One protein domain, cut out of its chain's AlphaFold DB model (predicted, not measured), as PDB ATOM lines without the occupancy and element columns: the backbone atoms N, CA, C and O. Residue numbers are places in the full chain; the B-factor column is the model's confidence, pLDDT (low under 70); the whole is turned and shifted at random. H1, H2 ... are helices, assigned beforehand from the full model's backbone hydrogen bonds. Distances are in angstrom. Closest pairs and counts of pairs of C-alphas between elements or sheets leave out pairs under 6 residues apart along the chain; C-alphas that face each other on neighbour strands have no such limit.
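What this domain is: This is residues 201 to 252 of the 336 residues of an uncharacterized protein of Punica granatum (UniProt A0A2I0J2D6). What shape does the backbone make? It is an open, flat V: the long helix H1 makes one arm, the link of residues 223 to 237 turns the backbone round near Gly 225, and the short helix H2 with the tail of residues 247 to 252 runs back in the other arm. What is it built of? The printed part has 52 residues with two named helices, H1 then H2, and no named strand, and its class is all helix. How closely is it gathered? It is loose, with a radius of gyration of the C-alphas of 14.3 A, and its C-alphas span 46 by 28 by 8 A.

How they stand to each other: How do the two helices stand to each other? H1, residues 201 to 222, and H2, residues 238 to 246, are apart, with no C-alpha of the one within 8 A of the other. Which residues stand free? Residues 201 to 209 of H1, residues 238 to 243 of H2 and residues 245 to 252 stand free. What do the helix backbones show? In H1 and H2 every O i to N i+4 pair is within hydrogen-bond range.

Where its parts are: Where does H1 run? Its 22 residues go from C-alpha 201 at (-24.429, 27.809, 101.146) to C-alpha 222 at (-34.217, 56.666, 90.535), 32.3 A. Where does H2 run? Its nine residues end with C-alpha 246 at (-48.480, 28.906, 88.415), and its first and last C-alphas are 11.1 A apart.

The domain as a whole: How large is it? The two C-alphas farthest apart, those of Gly 225 and Val 252, are 46.8 A apart. Is there a cut or a long link? The printed part has no cut, and the 15 residues from 223 to 237 make a long link. Where is confidence low? The mean pLDDT of the printed part is 82.5, and residues 201 to 203 are under 70.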
ATOM      1  N   PRO A 201     -25.014  26.463 101.131       62.88
ATOM      2  CA  PRO A 201     -24.429  27.809 101.146       62.88
ATOM      3  C   PRO A 201     -24.499  28.524  99.788       62.88
ATOM      4  O   PRO A 201     -24.492  29.753  99.719       62.88
ATOM      5  N   THR A 202     -24.605  27.759  98.702       65.06
ATOM      6  CA  THR A 202     -24.776  28.238  97.330       65.06
ATOM      7  C   THR A 202     -26.105  28.969  97.110       65.06
ATOM      8  O   THR A 202     -26.116  30.000  96.438       65.06
ATOM      9  N   CYS A 203     -27.209  28.518  97.712       58.22
ATOM     10  CA  CYS A 203     -28.533  29.123  97.528       58.22
ATOM     11  C   CYS A 203     -28.610  30.539  98.116       58.22
ATOM     12  O   CYS A 203     -29.134  31.452  97.479       58.22
ATOM     13  N   ILE A 204     -28.032  30.746  99.304       72.50
ATOM     14  CA  ILE A 204     -28.019  32.058  99.974       72.50
ATOM     15  C   ILE A 204     -27.159  33.050  99.183       72.50
ATOM     16  O   ILE A 204     -27.550  34.201  98.987       72.50
ATOM     17  N   VAL A 205     -26.008  32.600  98.673       74.75
ATOM     18  CA  VAL A 205     -25.126  33.435  97.846       74.75
ATOM     19  C   VAL A 205     -25.808  33.829  96.532       74.75
ATOM     20  O   VAL A 205     -25.684  34.982  96.110       74.75
ATOM     21  N   MET A 206     -26.569  32.923  95.907       74.94
ATOM     22  CA  MET A 206     -27.345  33.241  94.702       74.94
ATOM     23  C   MET A 206     -28.447  34.268  94.980       74.94
ATOM     24  O   MET A 206     -28.546  35.254  94.249       74.94
ATOM     25  N   LEU A 207     -29.211  34.107  96.065       76.31
ATOM     26  CA  LEU A 207     -30.252  35.065  96.452       76.31
ATOM     27  C   LEU A 207     -29.682  36.463  96.721       76.31
ATOM     28  O   LEU A 207     -30.202  37.447  96.200       76.31
ATOM     29  N   LEU A 208     -28.578  36.559  97.468       79.88
ATOM     30  CA  LEU A 208     -27.917  37.841  97.739       79.88
ATOM     31  C   LEU A 208     -27.382  38.501  96.462       79.88
ATOM     32  O   LEU A 208     -27.435  39.724  96.330       79.88
ATOM     33  N   ARG A 209     -26.893  37.708  95.499       79.94
ATOM     34  CA  ARG A 209     -26.440  38.220  94.199       79.94
ATOM     35  C   ARG A 209     -27.601  38.785  93.381       79.94
ATOM     36  O   ARG A 209     -27.454  39.873  92.826       79.94
ATOM     37  N   ILE A 210     -28.742  38.096  93.357       78.88
ATOM     38  CA  ILE A 210     -29.961  38.555  92.671       78.88
ATOM     39  C   ILE A 210     -30.482  39.840  93.324       78.88
ATOM     40  O   ILE A 210     -30.670  40.838  92.632       78.88
ATOM     41  N   LEU A 211     -30.609  39.867  94.655       82.88
ATOM     42  CA  LEU A 211     -31.010  41.062  95.412       82.88
ATOM     43  C   LEU A 211     -30.095  42.255  95.116       82.88
ATOM     44  O   LEU A 211     -30.578  43.351  94.837       82.88
ATOM     45  N   LYS A 212     -28.774  42.046  95.100       85.94
ATOM     46  CA  LYS A 212     -27.810  43.105  94.771       85.94
ATOM     47  C   LYS A 212     -27.983  43.629  93.342       85.94
ATOM     48  O   LYS A 212     -27.859  44.833  93.128       85.94
ATOM     49  N   MET A 213     -28.259  42.752  92.374       78.88
ATOM     50  CA  MET A 213     -28.520  43.164  90.991       78.88
ATOM     51  C   MET A 213     -29.803  43.994  90.887       78.88
ATOM     52  O   MET A 213     -29.768  45.072  90.298       78.88
ATOM     53  N   VAL A 214     -30.889  43.554  91.529       78.44
ATOM     54  CA  VAL A 214     -32.174  44.277  91.537       78.44
ATOM     55  C   VAL A 214     -32.030  45.654  92.190       78.44
ATOM     56  O   VAL A 214     -32.455  46.655  91.615       78.44
ATOM     57  N   MET A 215     -31.362  45.738  93.344       82.31
ATOM     58  CA  MET A 215     -31.158  47.007  94.055       82.31
ATOM     59  C   MET A 215     -30.298  47.991  93.250       82.31
ATOM     60  O   MET A 215     -30.582  49.187  93.235       82.31
ATOM     61  N   ARG A 216     -29.276  47.502  92.533       82.56
ATOM     62  CA  ARG A 216     -28.414  48.351  91.698       82.56
ATOM     63  C   ARG A 216     -29.156  48.912  90.484       82.56
ATOM     64  O   ARG A 216     -28.981  50.087  90.175       82.56
ATOM     65  N   SER A 217     -29.991  48.104  89.829       76.50
ATOM     66  CA  SER A 217     -30.839  48.579  88.728       76.50
ATOM     67  C   SER A 217     -31.852  49.616  89.209       76.50
ATOM     68  O   SER A 217     -32.017  50.651  88.569       76.50
ATOM     69  N   ARG A 218     -32.461  49.390  90.380       74.88
ATOM     70  CA  ARG A 218     -33.444  50.308  90.967       74.88
ATOM     71  C   ARG A 218     -32.842  51.666  91.333       74.88
ATOM     72  O   ARG A 218     -33.435  52.697  91.039       74.88
ATOM     73  N   LEU A 219     -31.643  51.671  91.917       81.19
ATOM     74  CA  LEU A 219     -30.919  52.906  92.228       81.19
ATOM     75  C   LEU A 219     -30.547  53.687  90.955       81.19
ATOM     76  O   LEU A 219     -30.625  54.910  90.928       81.19
ATOM     77  N   GLY A 220     -30.184  52.978  89.881       77.50
ATOM     78  CA  GLY A 220     -29.912  53.592  88.580       77.50
ATOM     79  C   GLY A 220     -31.145  54.221  87.919       77.50
ATOM     80  O   GLY A 220     -30.992  55.218  87.218       77.50
ATOM     81  N   ALA A 221     -32.336  53.662  88.149       80.81
ATOM     82  CA  ALA A 221     -33.612  54.188  87.656       80.81
ATOM     83  C   ALA A 221     -34.010  55.490  88.364       80.81
ATOM     84  O   ALA A 221     -34.310  56.484  87.707       80.81
ATOM     85  N   LEU A 222     -33.902  55.502  89.700       78.69
ATOM     86  CA  LEU A 222     -34.217  56.666  90.535       78.69
ATOM     87  C   LEU A 222     -33.356  57.881  90.176       78.69
ATOM     88  O   LEU A 222     -33.874  58.983  90.045       78.69
ATOM     89  N   ASN A 223     -32.063  57.672  89.918       83.81
ATOM     90  CA  ASN A 223     -31.159  58.752  89.506       83.81
ATOM     91  C   ASN A 223     -31.487  59.341  88.121       83.81
ATOM     92  O   ASN A 223     -30.946  60.382  87.763       83.81
ATOM     93  N   LYS A 224     -32.322  58.665  87.325       87.06
ATOM     94  CA  LYS A 224     -32.708  59.076  85.969       87.06
ATOM     95  C   LYS A 224     -34.163  59.548  85.877       87.06
ATOM     96  O   LYS A 224     -34.615  59.826  84.774       87.06
ATOM     97  N   GLY A 225     -34.893  59.599  86.996       89.44
ATOM     98  CA  GLY A 225     -36.319  59.946  87.012       89.44
ATOM     99  C   GLY A 225     -37.225  58.931  86.300       89.44
ATOM    100  O   GLY A 225     -38.373  59.243  86.009       89.44
ATOM    101  N   LEU A 226     -36.720  57.730  86.001       87.12
ATOM    102  CA  LEU A 226     -37.501  56.644  85.405       87.12
ATOM    103  C   LEU A 226     -38.218  55.871  86.511       87.12
ATOM    104  O   LEU A 226     -37.632  55.663  87.577       87.12
ATOM    105  N   ASP A 227     -39.433  55.385  86.238       85.44
ATOM    106  CA  ASP A 227     -40.128  54.499  87.172       85.44
ATOM    107  C   ASP A 227     -39.237  53.270  87.457       85.44
ATOM    108  O   ASP A 227     -38.846  52.534  86.539       85.44
ATOM    109  N   PRO A 228     -38.885  53.026  88.732       80.94
ATOM    110  CA  PRO A 228     -38.225  51.809  89.176       80.94
ATOM    111  C   PRO A 228     -38.776  50.511  88.582       80.94
ATOM    112  O   PRO A 228     -37.993  49.583  88.364       80.94
ATOM    113  N   ASN A 229     -40.089  50.423  88.349       80.62
ATOM    114  CA  ASN A 229     -40.731  49.203  87.852       80.62
ATOM    115  C   ASN A 229     -40.401  48.902  86.385       80.62
ATOM    116  O   ASN A 229     -40.296  47.728  86.016       80.62
ATOM    117  N   ASP A 230     -40.158  49.930  85.573       85.88
ATOM    118  CA  ASP A 230     -39.824  49.770  84.154       85.88
ATOM    119  C   ASP A 230     -38.375  49.325  83.941       85.88
ATOM    120  O   ASP A 230     -38.040  48.693  82.939       85.88
ATOM    121  N   CYS A 231     -37.507  49.581  84.922       82.12
ATOM    122  CA  CYS A 231     -36.103  49.167  84.884       82.12
ATOM    123  C   CYS A 231     -35.881  47.712  85.332       82.12
ATOM    124  O   CYS A 231     -34.763  47.189  85.234       82.12
ATOM    125  N   VAL A 232     -36.917  47.044  85.846       83.75
ATOM    126  CA  VAL A 232     -36.854  45.632  86.226       83.75
ATOM    127  C   VAL A 232     -37.095  44.776  84.983       83.75
ATOM    128  O   VAL A 232     -38.149  44.843  84.357       83.75
ATOM    129  N   HIS A 233     -36.118  43.931  84.630       86.38
ATOM    130  CA  HIS A 233     -36.264  42.995  83.513       86.38
ATOM    131  C   HIS A 233     -37.537  42.156  83.689       86.38
ATOM    132  O   HIS A 233     -37.784  41.644  84.780       86.38
ATOM    133  N   ASN A 234     -38.300  41.951  82.608       86.38
ATOM    134  CA  ASN A 234     -39.580  41.232  82.630       86.38
ATOM    135  C   ASN A 234     -39.550  39.889  83.393       86.38
ATOM    136  O   ASN A 234     -40.520  39.580  84.070       86.38
ATOM    137  N   PHE A 235     -38.438  39.137  83.390       84.50
ATOM    138  CA  PHE A 235     -38.287  37.888  84.158       84.50
ATOM    139  C   PHE A 235     -38.472  38.030  85.674       84.50
ATOM    140  O   PHE A 235     -38.787  37.050  86.341       84.50
ATOM    141  N   TYR A 236     -38.265  39.225  86.222       83.69
ATOM    142  CA  TYR A 236     -38.450  39.506  87.645       83.69
ATOM    143  C   TYR A 236     -39.801  40.170  87.945       83.69
ATOM    144  O   TYR A 236     -40.070  40.491  89.103       83.69
ATOM    145  N   LYS A 237     -40.653  40.388  86.935       88.25
ATOM    146  CA  LYS A 237     -42.015  40.880  87.154       88.25
ATOM    147  C   LYS A 237     -42.877  39.773  87.753       88.25
ATOM    148  O   LYS A 237     -42.696  38.586  87.471       88.25
ATOM    149  N   LYS A 238     -43.835  40.184  88.584       88.00
ATOM    150  CA  LYS A 238     -44.759  39.281  89.279       88.00
ATOM    151  C   LYS A 238     -45.497  38.366  88.301       88.00
ATOM    152  O   LYS A 238     -45.623  37.182  88.585       88.00
ATOM    153  N   ASP A 239     -45.920  38.898  87.160       90.69
ATOM    154  CA  ASP A 239     -46.701  38.150  86.172       90.69
ATOM    155  C   ASP A 239     -45.896  36.988  85.589       90.69
ATOM    156  O   ASP A 239     -46.372  35.858  85.592       90.69
ATOM    157  N   MET A 240     -44.626  37.221  85.236       91.19
ATOM    158  CA  MET A 240     -43.727  36.157  84.775       91.19
ATOM    159  C   MET A 240     -43.448  35.114  85.857       91.19
ATOM    160  O   MET A 240     -43.343  33.924  85.567       91.19
ATOM    161  N   PHE A 241     -43.327  35.540  87.116       87.88
ATOM    162  CA  PHE A 241     -43.160  34.613  88.231       87.88
ATOM    163  C   PHE A 241     -44.409  33.741  88.423       87.88
ATOM    164  O   PHE A 241     -44.297  32.528  88.595       87.88
ATOM    165  N   LEU A 242     -45.600  34.340  88.370       91.19
ATOM    166  CA  LEU A 242     -46.868  33.618  88.462       91.19
ATOM    167  C   LEU A 242     -47.101  32.709  87.258       91.19
ATOM    168  O   LEU A 242     -47.662  31.636  87.432       91.19
ATOM    169  N   GLU A 243     -46.651  33.081  86.066       93.38
ATOM    170  CA  GLU A 243     -46.716  32.220  84.885       93.38
ATOM    171  C   GLU A 243     -45.769  31.016  85.018       93.38
ATOM    172  O   GLU A 243     -46.173  29.873  84.795       93.38
ATOM    173  N   ALA A 244     -44.529  31.254  85.462       91.19
ATOM    174  CA  ALA A 244     -43.514  30.214  85.627       91.19
ATOM    175  C   ALA A 244     -43.849  29.219  86.752       91.19
ATOM    176  O   ALA A 244     -43.649  28.016  86.587       91.19
ATOM    177  N   TYR A 245     -44.365  29.709  87.884       88.19
ATOM    178  CA  TYR A 245     -44.681  28.899  89.071       88.19
ATOM    179  C   TYR A 245     -46.180  28.636  89.265       88.19
ATOM    180  O   TYR A 245     -46.575  27.990  90.236       88.19
ATOM    181  N   GLY A 246     -47.035  29.142  88.375       89.94
ATOM    182  CA  GLY A 246     -48.480  28.906  88.415       89.94
ATOM    183  C   GLY A 246     -48.828  27.461  88.087       89.94
ATOM    184  O   GLY A 246     -49.790  26.913  88.623       89.94
ATOM    185  N   LYS A 247     -47.997  26.814  87.265       91.38
ATOM    186  CA  LYS A 247     -48.053  25.372  87.049       91.38
ATOM    187  C   LYS A 247     -47.448  24.678  88.265       91.38
ATOM    188  O   LYS A 247     -46.285  24.895  88.599       91.38
ATOM    189  N   VAL A 248     -48.247  23.843  88.928       86.12
ATOM    190  CA  VAL A 248     -47.770  22.980  90.010       86.12
ATOM    191  C   VAL A 248     -46.689  22.074  89.431       86.12
ATOM    192  O   VAL A 248     -46.963  21.238  88.573       86.12
ATOM    193  N   ILE A 249     -45.449  22.272  89.873       85.81
ATOM    194  CA  ILE A 249     -44.349  21.371  89.540       85.81
ATOM    195  C   ILE A 249     -44.577  20.110  90.364       85.81
ATOM    196  O   ILE A 249     -44.245  20.063  91.551       85.81
ATOM    197  N   GLU A 250     -45.200  19.106  89.755       85.38
ATOM    198  CA  GLU A 250     -45.352  17.815  90.404       85.38
ATOM    199  C   GLU A 250     -43.965  17.187  90.588       85.38
ATOM    200  O   GLU A 250     -43.194  17.086  89.626       85.38
ATOM    201  N   PRO A 251     -43.601  16.782  91.817       84.81
ATOM    202  CA  PRO A 251     -42.340  16.104  92.036       84.81
ATOM    203  C   PRO A 251     -42.342  14.807  91.229       84.81
ATOM    204  O   PRO A 251     -43.204  13.943  91.406       84.81
ATOM    205  N   VAL A 252     -41.364  14.661  90.336       87.62
ATOM    206  CA  VAL A 252     -41.222  13.440  89.548       87.62
ATOM    207  C   VAL A 252     -40.840  12.307  90.500       87.62
ATOM    208  O   VAL A 252     -39.757  12.321  91.083       87.62
TER     209      VAL A 252